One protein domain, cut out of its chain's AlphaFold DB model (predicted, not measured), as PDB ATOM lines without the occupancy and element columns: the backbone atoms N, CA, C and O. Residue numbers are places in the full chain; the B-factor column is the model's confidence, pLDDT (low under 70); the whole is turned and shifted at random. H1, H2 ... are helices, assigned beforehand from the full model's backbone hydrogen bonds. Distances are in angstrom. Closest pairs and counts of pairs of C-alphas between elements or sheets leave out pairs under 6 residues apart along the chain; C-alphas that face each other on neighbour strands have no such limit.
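This is residues 769 to 853 of the 853 residues of the protein "ATP-dependent DNA helicase Hel308" of Thermoprotei archaeon (UniProt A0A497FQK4). With little regular structure, four helices stand loosely in a ring with few contacts, and a long tail, residues 824 to 853, sweeps round them in a wide arc from which residues 834 to 843 stick out. The 85 printed residues include four named helices, H1 to H4 in chain order, and no named strand; the class is all helix, with under half of the residues in named elements. The whole is compact, radius of gyration of the C-alphas 13.5 A, and flat, 38 by 33 by 18 A.

H4, residues 813 to 823, touches H3, residues 802 to 806; their closest C-alphas, of Arg 813 and Leu 806, are 6.6 A apart. H2, residues 794 to 798, is close to H4 but not clearly touching; the closest C-alphas, of Ile 798 and Leu 823, are 7.0 A apart. H1, residues 780 to 788, is only just apart from H3, at 8.3 A between closest C-alphas. Every O i to N i+4 pair is within hydrogen-bond range in H1, H2 and H3, and 6 of 7 in H4.

H4 measures 15.7 A, ending at C-alpha 823 (-16.632, -14.114, -24.074). H1 measures 12.2 A from C-alpha 780 (-4.839, -25.495, -14.427); H2 and H3 each measure 6.2 A.

The farthest C-alphas, of Asp 828 and Asp 850, are 38.8 A apart. The printed part has no cut, and no link between helices is long. Residues 825 to 853 have pLDDT under 70.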
ATOM      1  N   LEU A 769     -12.435 -29.690 -15.439       96.50
ATOM      2  CA  LEU A 769     -11.845 -28.381 -15.753       96.50
ATOM      3  C   LEU A 769     -11.629 -28.133 -17.255       96.50
ATOM      4  O   LEU A 769     -11.210 -27.031 -17.618       96.50
ATOM      5  N   ILE A 770     -11.882 -29.124 -18.125       94.75
ATOM      6  CA  ILE A 770     -11.596 -29.042 -19.574       94.75
ATOM      7  C   ILE A 770     -12.275 -27.823 -20.219       94.75
ATOM      8  O   ILE A 770     -11.706 -27.197 -21.111       94.75
ATOM      9  N   GLU A 771     -13.474 -27.460 -19.762       93.62
ATOM     10  CA  GLU A 771     -14.219 -26.320 -20.304       93.62
ATOM     11  C   GLU A 771     -13.556 -24.974 -19.961       93.62
ATOM     12  O   GLU A 771     -13.359 -24.134 -20.838       93.62
ATOM     13  N   LEU A 772     -13.128 -24.797 -18.706       93.75
ATOM     14  CA  LEU A 772     -12.526 -23.555 -18.206       93.75
ATOM     15  C   LEU A 772     -11.150 -23.276 -18.828       93.75
ATOM     16  O   LEU A 772     -10.846 -22.132 -19.169       93.75
ATOM     17  N   VAL A 773     -10.312 -24.305 -19.002       93.81
ATOM     18  CA  VAL A 773      -8.932 -24.144 -19.516       93.81
ATOM     19  C   VAL A 773      -8.840 -23.811 -21.009       93.81
ATOM     20  O   VAL A 773      -7.754 -23.508 -21.507       93.81
ATOM     21  N   ARG A 774      -9.970 -23.828 -21.727       89.62
ATOM     22  CA  ARG A 774     -10.065 -23.373 -23.123       89.62
ATOM     23  C   ARG A 774      -9.990 -21.852 -23.252       89.62
ATOM     24  O   ARG A 774      -9.551 -21.361 -24.291       89.62
ATOM     25  N   ILE A 775     -10.354 -21.105 -22.208       89.94
ATOM     26  CA  ILE A 775     -10.250 -19.642 -22.191       89.94
ATOM     27  C   ILE A 775      -8.781 -19.235 -22.010       89.94
ATOM     28  O   ILE A 775      -8.125 -19.571 -21.018       89.94
ATOM     29  N   LYS A 776      -8.236 -18.474 -22.965       86.50
ATOM     30  CA  LYS A 776      -6.816 -18.097 -23.003       86.50
ATOM     31  C   LYS A 776      -6.450 -17.286 -21.761       86.50
ATOM     32  O   LYS A 776      -6.929 -16.172 -21.566       86.50
ATOM     33  N   GLY A 777      -5.559 -17.845 -20.943       85.31
ATOM     34  CA  GLY A 777      -5.109 -17.267 -19.672       85.31
ATOM     35  C   GLY A 777      -5.587 -18.031 -18.429       85.31
ATOM     36  O   GLY A 777      -4.963 -17.900 -17.369       85.31
ATOM     37  N   ILE A 778      -6.607 -18.884 -18.555       91.69
ATOM     38  CA  ILE A 778      -7.039 -19.811 -17.501       91.69
ATOM     39  C   ILE A 778      -6.215 -21.106 -17.611       91.69
ATOM     40  O   ILE A 778      -6.552 -22.034 -18.333       91.69
ATOM     41  N   GLY A 779      -5.086 -21.162 -16.901       89.94
ATOM     42  CA  GLY A 779      -4.315 -22.402 -16.721       89.94
ATOM     43  C   GLY A 779      -4.831 -23.239 -15.543       89.94
ATOM     44  O   GLY A 779      -5.560 -22.715 -14.699       89.94
ATOM     45  N   ARG A 780      -4.393 -24.504 -15.435       93.12
ATOM     46  CA  ARG A 780      -4.839 -25.495 -14.427       93.12
ATOM     47  C   ARG A 780      -5.122 -24.941 -13.021       93.12
ATOM     48  O   ARG A 780      -6.234 -25.094 -12.527       93.12
ATOM     49  N   LYS A 781      -4.179 -24.204 -12.410       90.81
ATOM     50  CA  LYS A 781      -4.367 -23.613 -11.066       90.81
ATOM     51  C   LYS A 781      -5.548 -22.630 -10.994       90.81
ATOM     52  O   LYS A 781      -6.294 -22.651 -10.025       90.81
ATOM     53  N   ARG A 782      -5.759 -21.800 -12.025       92.69
ATOM     54  CA  ARG A 782      -6.898 -20.866 -12.093       92.69
ATOM     55  C   ARG A 782      -8.217 -21.587 -12.334       92.69
ATOM     56  O   ARG A 782      -9.200 -21.239 -11.693       92.69
ATOM     57  N   ALA A 783      -8.233 -22.594 -13.208       94.56
ATOM     58  CA  ALA A 783      -9.428 -23.403 -13.436       94.56
ATOM     59  C   ALA A 783      -9.879 -24.109 -12.146       94.56
ATOM     60  O   ALA A 783     -11.056 -24.035 -11.804       94.56
ATOM     61  N   ARG A 784      -8.952 -24.689 -11.368       94.62
ATOM     62  CA  ARG A 784      -9.277 -25.295 -10.066       94.62
ATOM     63  C   ARG A 784      -9.788 -24.272  -9.047       94.62
ATOM     64  O   ARG A 784     -10.774 -24.545  -8.372       94.62
ATOM     65  N   ILE A 785      -9.179 -23.082  -8.975       92.69
ATOM     66  CA  ILE A 785      -9.666 -21.981  -8.123       92.69
ATOM     67  C   ILE A 785     -11.105 -21.597  -8.500       92.69
ATOM     68  O   ILE A 785     -11.957 -21.541  -7.617       92.69
ATOM     69  N   LEU A 786     -11.395 -21.383  -9.787       92.88
ATOM     70  CA  LEU A 786     -12.737 -21.047 -10.279       92.88
ATOM     71  C   LEU A 786     -13.756 -22.142  -9.934       92.88
ATOM     72  O   LEU A 786     -14.774 -21.854  -9.302       92.88
ATOM     73  N   TYR A 787     -13.436 -23.398 -10.254       94.31
ATOM     74  CA  TYR A 787     -14.303 -24.552 -10.018       94.31
ATOM     75  C   TYR A 787     -14.653 -24.730  -8.533       94.31
ATOM     76  O   TYR A 787     -15.819 -24.945  -8.187       94.31
ATOM     77  N   ASN A 788     -13.662 -24.579  -7.647       92.19
ATOM     78  CA  ASN A 788     -13.853 -24.663  -6.197       92.19
ATOM     79  C   ASN A 788     -14.711 -23.500  -5.656       92.19
ATOM     80  O   ASN A 788     -15.479 -23.703  -4.723       92.19
ATOM     81  N   HIS A 789     -14.668 -22.317  -6.283       92.75
ATOM     82  CA  HIS A 789     -15.540 -21.174  -5.962       92.75
ATOM     83  C   HIS A 789     -16.889 -21.202  -6.713       92.75
ATOM     84  O   HIS A 789     -17.575 -20.179  -6.808       92.75
ATOM     85  N   GLY A 790     -17.283 -22.366  -7.245       91.50
ATOM     86  CA  GLY A 790     -18.583 -22.599  -7.878       91.50
ATOM     87  C   GLY A 790     -18.709 -22.095  -9.316       91.50
ATOM     88  O   GLY A 790     -19.828 -21.980  -9.802       91.50
ATOM     89  N   ILE A 791     -17.598 -21.785  -9.987       93.56
ATOM     90  CA  ILE A 791     -17.551 -21.332 -11.384       93.56
ATOM     91  C   ILE A 791     -16.980 -22.491 -12.204       93.56
ATOM     92  O   ILE A 791     -15.762 -22.635 -12.315       93.56
ATOM     93  N   ARG A 792     -17.851 -23.387 -12.674       92.12
ATOM     94  CA  ARG A 792     -17.481 -24.718 -13.183       92.12
ATOM     95  C   ARG A 792     -17.412 -24.784 -14.706       92.12
ATOM     96  O   ARG A 792     -16.576 -25.521 -15.220       92.12
ATOM     97  N   GLY A 793     -18.228 -24.000 -15.405       90.62
ATOM     98  CA  GLY A 793     -18.212 -23.868 -16.866       90.62
ATOM     99  C   GLY A 793     -18.087 -22.423 -17.358       90.62
ATOM    100  O   GLY A 793     -18.049 -21.464 -16.582       90.62
ATOM    101  N   ILE A 794     -18.064 -22.259 -18.680       90.06
ATOM    102  CA  ILE A 794     -18.091 -20.966 -19.377       90.06
ATOM    103  C   ILE A 794     -19.404 -20.231 -19.082       90.06
ATOM    104  O   ILE A 794     -19.393 -19.016 -18.898       90.06
ATOM    105  N   ALA A 795     -20.519 -20.957 -18.951       89.56
ATOM    106  CA  ALA A 795     -21.804 -20.379 -18.555       89.56
ATOM    107  C   ALA A 795     -21.740 -19.701 -17.172       89.56
ATOM    108  O   ALA A 795     -22.207 -18.573 -17.023       89.56
ATOM    109  N   ASP A 796     -21.106 -20.331 -16.179       90.25
ATOM    110  CA  ASP A 796     -20.917 -19.719 -14.857       90.25
ATOM    111  C   ASP A 796     -19.970 -18.515 -14.933       90.25
ATOM    112  O   ASP A 796     -20.165 -17.519 -14.239       90.25
ATOM    113  N   LEU A 797     -18.940 -18.599 -15.783       87.94
ATOM    114  CA  LEU A 797     -17.929 -17.557 -15.958       87.94
ATOM    115  C   LEU A 797     -18.514 -16.278 -16.579       87.94
ATOM    116  O   LEU A 797     -18.184 -15.193 -16.113       87.94
ATOM    117  N   ILE A 798     -19.413 -16.409 -17.564       86.56
ATOM    118  CA  ILE A 798     -20.191 -15.296 -18.145       86.56
ATOM    119  C   ILE A 798     -21.096 -14.663 -17.080       86.56
ATOM    120  O   ILE A 798     -21.099 -13.448 -16.906       86.56
ATOM    121  N   ASN A 799     -21.826 -15.484 -16.318       86.50
ATOM    122  CA  ASN A 799     -22.765 -15.014 -15.292       86.50
ATOM    123  C   ASN A 799     -22.090 -14.528 -13.989       86.50
ATOM    124  O   ASN A 799     -22.780 -14.100 -13.062       86.50
ATOM    125  N   THR A 800     -20.760 -14.595 -13.873       87.94
ATOM    126  CA  THR A 800     -20.038 -14.162 -12.669       87.94
ATOM    127  C   THR A 800     -19.655 -12.683 -12.768       87.94
ATOM    128  O   THR A 800     -18.861 -12.329 -13.639       87.94
ATOM    129  N   PRO A 801     -20.097 -11.810 -11.837       86.81
ATOM    130  CA  PRO A 801     -19.718 -10.400 -11.855       86.81
ATOM    131  C   PRO A 801     -18.192 -10.191 -11.832       86.81
ATOM    132  O   PRO A 801     -17.504 -10.856 -11.044       86.81
ATOM    133  N   PRO A 802     -17.645  -9.233 -12.606       85.25
ATOM    134  CA  PRO A 802     -16.213  -8.927 -12.647       85.25
ATOM    135  C   PRO A 802     -15.549  -8.792 -11.270       85.25
ATOM    136  O   PRO A 802     -14.436  -9.267 -11.060       85.25
ATOM    137  N   GLN A 803     -16.251  -8.201 -10.301       84.31
ATOM    138  CA  GLN A 803     -15.794  -8.002  -8.926       84.31
ATOM    139  C   GLN A 803     -15.585  -9.332  -8.179       84.31
ATOM    140  O   GLN A 803     -14.619  -9.459  -7.429       84.31
ATOM    141  N   ARG A 804     -16.433 -10.346  -8.422       88.00
ATOM    142  CA  ARG A 804     -16.276 -11.693  -7.847       88.00
ATOM    143  C   ARG A 804     -15.070 -12.411  -8.446       88.00
ATOM    144  O   ARG A 804     -14.365 -13.074  -7.700       88.00
ATOM    145  N   LEU A 805     -14.782 -12.235  -9.740       87.06
ATOM    146  CA  LEU A 805     -13.557 -12.774 -10.350       87.06
ATOM    147  C   LEU A 805     -12.295 -12.080  -9.821       87.06
ATOM    148  O   LEU A 805     -11.326 -12.760  -9.501       87.06
ATOM    149  N   LEU A 806     -12.310 -10.750  -9.675       88.25
ATOM    150  CA  LEU A 806     -11.180  -9.968  -9.146       88.25
ATOM    151  C   LEU A 806     -10.841 -10.281  -7.680       88.25
ATOM    152  O   LEU A 806      -9.709 -10.048  -7.261       88.25
ATOM    153  N   ALA A 807     -11.802 -10.791  -6.907       87.69
ATOM    154  CA  ALA A 807     -11.590 -11.226  -5.528       87.69
ATOM    155  C   ALA A 807     -10.872 -12.588  -5.416       87.69
ATOM    156  O   ALA A 807     -10.416 -12.941  -4.329       87.69
ATOM    157  N   LEU A 808     -10.763 -13.359  -6.507       87.94
ATOM    158  CA  LEU A 808     -10.147 -14.686  -6.490       87.94
ATOM    159  C   LEU A 808      -8.613 -14.622  -6.627       87.94
ATOM    160  O   LEU A 808      -8.081 -13.814  -7.397       87.94
ATOM    161  N   PRO A 809      -7.869 -15.532  -5.967       84.69
ATOM    162  CA  PRO A 809      -6.428 -15.642  -6.156       84.69
ATOM    163  C   PRO A 809      -6.035 -15.817  -7.632       84.69
ATOM    164  O   PRO A 809      -6.674 -16.540  -8.394       84.69
ATOM    165  N   LEU A 810      -4.932 -15.175  -8.031       83.06
ATOM    166  CA  LEU A 810      -4.350 -15.208  -9.386       83.06
ATOM    167  C   LEU A 810      -5.192 -14.565 -10.519       83.06
ATOM    168  O   LEU A 810      -4.750 -14.618 -11.675       83.06
ATOM    169  N   MET A 811      -6.330 -13.925 -10.217       86.00
ATOM    170  CA  MET A 811      -7.270 -13.321 -11.183       86.00
ATOM    171  C   MET A 811      -7.145 -11.782 -11.268       86.00
ATOM    172  O   MET A 811      -8.063 -11.029 -10.960       86.00
ATOM    173  N   GLY A 812      -5.976 -11.286 -11.691       82.62
ATOM    174  CA  GLY A 812      -5.704  -9.840 -11.785       82.62
ATOM    175  C   GLY A 812      -6.484  -9.103 -12.891       82.62
ATOM    176  O   GLY A 812      -6.868  -9.707 -13.892       82.62
ATOM    177  N   ARG A 813      -6.647  -7.772 -12.748       83.25
ATOM    178  CA  ARG A 813      -7.474  -6.898 -13.620       83.25
ATOM    179  C   ARG A 813      -7.313  -7.141 -15.125       83.25
ATOM    180  O   ARG A 813      -8.309  -7.359 -15.804       83.25
ATOM    181  N   GLU A 814      -6.080  -7.158 -15.637       83.56
ATOM    182  CA  GLU A 814      -5.817  -7.437 -17.059       83.56
ATOM    183  C   GLU A 814      -6.345  -8.797 -17.526       83.56
ATOM    184  O   GLU A 814      -6.798  -8.916 -18.660       83.56
ATOM    185  N   LEU A 815      -6.244  -9.831 -16.687       85.19
ATOM    186  CA  LEU A 815      -6.677 -11.174 -17.049       85.19
ATOM    187  C   LEU A 815      -8.199 -11.268 -17.069       85.19
ATOM    188  O   LEU A 815      -8.739 -11.838 -18.006       85.19
ATOM    189  N   VAL A 816      -8.884 -10.695 -16.076       87.12
ATOM    190  CA  VAL A 816     -10.354 -10.708 -16.047       87.12
ATOM    191  C   VAL A 816     -10.917  -9.917 -17.234       87.12
ATOM    192  O   VAL A 816     -11.798 -10.417 -17.925       87.12
ATOM    193  N   LYS A 817     -10.316  -8.765 -17.576       84.81
ATOM    194  CA  LYS A 817     -10.607  -8.048 -18.829       84.81
ATOM    195  C   LYS A 817     -10.410  -8.944 -20.064       84.81
ATOM    196  O   LYS A 817     -11.338  -9.101 -20.848       84.81
ATOM    197  N   LYS A 818      -9.250  -9.603 -20.189       85.88
ATOM    198  CA  LYS A 818      -8.945 -10.535 -21.295       85.88
ATOM    199  C   LYS A 818      -9.854 -11.767 -21.338       85.88
ATOM    200  O   LYS A 818      -9.941 -12.401 -22.384       85.88
ATOM    201  N   ILE A 819     -10.508 -12.133 -20.235       86.94
ATOM    202  CA  ILE A 819     -11.521 -13.195 -20.192       86.94
ATOM    203  C   ILE A 819     -12.830 -12.687 -20.806       86.94
ATOM    204  O   ILE A 819     -13.292 -13.293 -21.766       86.94
ATOM    205  N   PHE A 820     -13.375 -11.553 -20.355       84.38
ATOM    206  CA  PHE A 820     -14.602 -10.990 -20.942       84.38
ATOM    207  C   PHE A 820     -14.438 -10.608 -22.426       84.38
ATOM    208  O   PHE A 820     -15.327 -10.900 -23.223       84.38
ATOM    209  N   GLU A 821     -13.260 -10.115 -22.834       84.88
ATOM    210  CA  GLU A 821     -12.884  -9.907 -24.248       84.88
ATOM    211  C   GLU A 821     -13.031 -11.173 -25.117       84.88
ATOM    212  O   GLU A 821     -13.327 -11.071 -26.304       84.88
ATOM    213  N   GLN A 822     -12.825 -12.367 -24.548       87.56
ATOM    214  CA  GLN A 822     -12.990 -13.651 -25.248       87.56
ATOM    215  C   GLN A 822     -14.417 -14.206 -25.182       87.56
ATOM    216  O   GLN A 822     -14.755 -15.084 -25.971       87.56
ATOM    217  N   LEU A 823     -15.230 -13.724 -24.241       84.25
ATOM    218  CA  LEU A 823     -16.632 -14.114 -24.074       84.25
ATOM    219  C   LEU A 823     -17.586 -13.227 -24.895       84.25
ATOM    220  O   LEU A 823     -18.725 -13.619 -25.118       84.25
ATOM    221  N   GLY A 824     -17.106 -12.079 -25.390       76.75
ATOM    222  CA  GLY A 824     -17.859 -11.156 -26.249       76.75
ATOM    223  C   GLY A 824     -18.529  -9.990 -25.513       76.75
ATOM    224  O   GLY A 824     -19.258  -9.228 -26.141       76.75
ATOM    225  N   GLU A 825     -18.269  -9.827 -24.214       67.75
ATOM    226  CA  GLU A 825     -18.902  -8.803 -23.375       67.75
ATOM    227  C   GLU A 825     -18.164  -7.446 -23.447       67.75
ATOM    228  O   GLU A 825     -16.932  -7.410 -23.311       67.75
ATOM    229  N   PRO A 826     -18.872  -6.310 -23.634       54.81
ATOM    230  CA  PRO A 826     -18.266  -4.981 -23.688       54.81
ATOM    231  C   PRO A 826     -17.745  -4.518 -22.316       54.81
ATOM    232  O   PRO A 826     -18.284  -4.834 -21.258       54.81
ATOM    233  N   ILE A 827     -16.662  -3.737 -22.331       55.19
ATOM    234  CA  ILE A 827     -15.755  -3.567 -21.178       55.19
ATOM    235  C   ILE A 827     -15.898  -2.194 -20.491       55.19
ATOM    236  O   ILE A 827     -15.068  -1.818 -19.660       55.19
ATOM    237  N   ASP A 828     -16.918  -1.414 -20.841       53.19
ATOM    238  CA  ASP A 828     -16.961   0.025 -20.540       53.19
ATOM    239  C   ASP A 828     -17.099   0.349 -19.039       53.19
ATOM    240  O   ASP A 828     -16.686   1.416 -18.588       53.19
ATOM    241  N   GLN A 829     -17.574  -0.603 -18.230       52.22
ATOM    242  CA  GLN A 829     -17.750  -0.443 -16.778       52.22
ATOM    243  C   GLN A 829     -16.454  -0.592 -15.950       52.22
ATOM    244  O   GLN A 829     -16.478  -0.451 -14.728       52.22
ATOM    245  N   TYR A 830     -15.300  -0.887 -16.562       51.66
ATOM    246  CA  TYR A 830     -14.079  -1.225 -15.809       51.66
ATOM    247  C   TYR A 830     -13.292  -0.034 -15.229       51.66
ATOM    248  O   TYR A 830     -12.388  -0.251 -14.415       51.66
ATOM    249  N   ASN A 831     -13.591   1.202 -15.640       47.19
ATOM    250  CA  ASN A 831     -12.734   2.362 -15.360       47.19
ATOM    251  C   ASN A 831     -13.010   3.076 -14.020       47.19
ATOM    252  O   ASN A 831     -12.107   3.731 -13.508       47.19
ATOM    253  N   GLU A 832     -14.200   2.946 -13.426       45.91
ATOM    254  CA  GLU A 832     -14.588   3.746 -12.243       45.91
ATOM    255  C   GLU A 832     -14.249   3.095 -10.886       45.91
ATOM    256  O   GLU A 832     -14.182   3.769  -9.856       45.91
ATOM    257  N   PHE A 833     -13.993   1.783 -10.848       45.34
ATOM    258  CA  PHE A 833     -13.879   1.044  -9.585       45.34
ATOM    259  C   PHE A 833     -12.494   1.153  -8.924       45.34
ATOM    260  O   PHE A 833     -11.610   0.294  -9.079       45.34
ATOM    261  N   SER A 834     -12.332   2.203  -8.119       37.03
ATOM    262  CA  SER A 834     -11.290   2.291  -7.090       37.03
ATOM    263  C   SER A 834     -11.649   1.428  -5.871       37.03
ATOM    264  O   SER A 834     -12.730   1.551  -5.306       37.03
ATOM    265  N   PHE A 835     -10.736   0.550  -5.453       43.19
ATOM    266  CA  PHE A 835     -10.828  -0.194  -4.194       43.19
ATOM    267  C   PHE A 835      -9.445  -0.259  -3.548       43.19
ATOM    268  O   PHE A 835      -8.440  -0.418  -4.244       43.19
ATOM    269  N   LYS A 836      -9.398  -0.114  -2.220       36.12
ATOM    270  CA  LYS A 836      -8.178  -0.280  -1.421       36.12
ATOM    271  C   LYS A 836      -7.858  -1.770  -1.270       36.12
ATOM    272  O   LYS A 836      -8.768  -2.585  -1.152       36.12
ATOM    273  N   GLU A 837      -6.573  -2.113  -1.219       32.84
ATOM    274  CA  GLU A 837      -6.127  -3.458  -0.839       32.84
ATOM    275  C   GLU A 837      -6.280  -3.654   0.677       32.84
ATOM    276  O   GLU A 837      -5.351  -3.415   1.452       32.84
ATOM    277  N   GLU A 838      -7.460  -4.085   1.121       34.03
ATOM    278  CA  GLU A 838      -7.630  -4.601   2.480       34.03
ATOM    279  C   GLU A 838      -7.119  -6.043   2.559       34.03
ATOM    280  O   GLU A 838      -7.500  -6.912   1.771       34.03
ATOM    281  N   LYS A 839      -6.233  -6.306   3.527       35.41
ATOM    282  CA  LYS A 839      -5.778  -7.664   3.836       35.41
ATOM    283  C   LYS A 839      -6.953  -8.458   4.398       35.41
ATOM    284  O   LYS A 839      -7.441  -8.120   5.472       35.41
ATOM    285  N   LYS A 840      -7.356  -9.530   3.716       37.75
ATOM    286  CA  LYS A 840      -8.268 -10.530   4.281       37.75
ATOM    287  C   LYS A 840      -7.507 -11.658   4.969       37.75
ATOM    288  O   LYS A 840      -6.381 -11.987   4.594       37.75
ATOM    289  N   GLU A 841      -8.142 -12.206   5.994       34.56
ATOM    290  CA  GLU A 841      -7.655 -13.333   6.786       34.56
ATOM    291  C   GLU A 841      -7.873 -14.663   6.039       34.56
ATOM    292  O   GLU A 841      -8.510 -14.699   4.984       34.56
ATOM    293  N   LYS A 842      -7.289 -15.755   6.548       32.81
ATOM    294  CA  LYS A 842      -7.455 -17.098   5.976       32.81
ATOM    295  C   LYS A 842      -8.659 -17.802   6.603       32.81
ATOM    296  O   LYS A 842      -8.686 -17.977   7.815       32.81
ATOM    297  N   GLU A 843      -9.562 -18.298   5.765       36.34
ATOM    298  CA  GLU A 843     -10.493 -19.378   6.112       36.34
ATOM    299  C   GLU A 843      -9.880 -20.723   5.674       36.34
ATOM    300  O   GLU A 843      -9.193 -20.788   4.648       36.34
ATOM    301  N   GLU A 844     -10.086 -21.788   6.452       33.50
ATOM    302  CA  GLU A 844      -9.620 -23.142   6.121       33.50
ATOM    303  C   GLU A 844     -10.714 -23.937   5.394       33.50
ATOM    304  O   GLU A 844     -11.876 -23.921   5.796       33.50
ATOM    305  N   TYR A 845     -10.333 -24.659   4.336       42.06
ATOM    306  CA  TYR A 845     -11.230 -25.489   3.529       42.06
ATOM    307  C   TYR A 845     -10.550 -26.799   3.112       42.06
ATOM    308  O   TYR A 845      -9.330 -26.860   2.966       42.06
ATOM    309  N   ASP A 846     -11.358 -27.842   2.910       37.56
ATOM    310  CA  ASP A 846     -10.913 -29.218   2.674       37.56
ATOM    311  C   ASP A 846     -11.184 -29.656   1.218       37.56
ATOM    312  O   ASP A 846     -12.336 -29.749   0.787       37.56
ATOM    313  N   GLY A 847     -10.125 -29.879   0.428       47.31
ATOM    314  CA  GLY A 847     -10.228 -30.333  -0.967       47.31
ATOM    315  C   GLY A 847      -8.923 -30.217  -1.770       47.31
ATOM    316  O   GLY A 847      -8.254 -29.193  -1.751       47.31
ATOM    317  N   THR A 848      -8.536 -31.265  -2.506       44.47
ATOM    318  CA  THR A 848      -7.141 -31.450  -2.956       44.47
ATOM    319  C   THR A 848      -6.560 -30.390  -3.916       44.47
ATOM    320  O   THR A 848      -6.933 -30.307  -5.088       44.47
ATOM    321  N   LEU A 849      -5.531 -29.677  -3.431       47.72
ATOM    322  CA  LEU A 849      -4.408 -29.121  -4.208       47.72
ATOM    323  C   LEU A 849      -2.990 -29.358  -3.587       47.72
ATOM    324  O   LEU A 849      -2.043 -28.682  -3.971       47.72
ATOM    325  N   ASP A 850      -2.715 -30.224  -2.601       44.94
ATOM    326  CA  ASP A 850      -3.482 -31.353  -2.041       44.94
ATOM    327  C   ASP A 850      -4.337 -31.018  -0.794       44.94
ATOM    328  O   ASP A 850      -5.002 -31.892  -0.252       44.94
ATOM    329  N   SER A 851      -4.454 -29.737  -0.428       43.53
ATOM    330  CA  SER A 851      -5.631 -29.202   0.301       43.53
ATOM    331  C   SER A 851      -5.854 -27.702   0.054       43.53
ATOM    332  O   SER A 851      -6.987 -27.253  -0.059       43.53
ATOM    333  N   PHE A 852      -4.773 -26.936  -0.141       35.34
ATOM    334  CA  PHE A 852      -4.805 -25.643  -0.852       35.34
ATOM    335  C   PHE A 852      -3.431 -25.182  -1.376       35.34
ATOM    336  O   PHE A 852      -3.381 -24.550  -2.431       35.34
ATOM    337  N   LEU A 853      -2.349 -25.550  -0.660       38.78
ATOM    338  CA  LEU A 853      -1.038 -24.865  -0.572       38.78
ATOM    339  C   LEU A 853      -1.098 -23.513   0.173       38.78
ATOM    340  O   LEU A 853      -1.512 -22.497  -0.426       38.78
TER     341      LEU A 853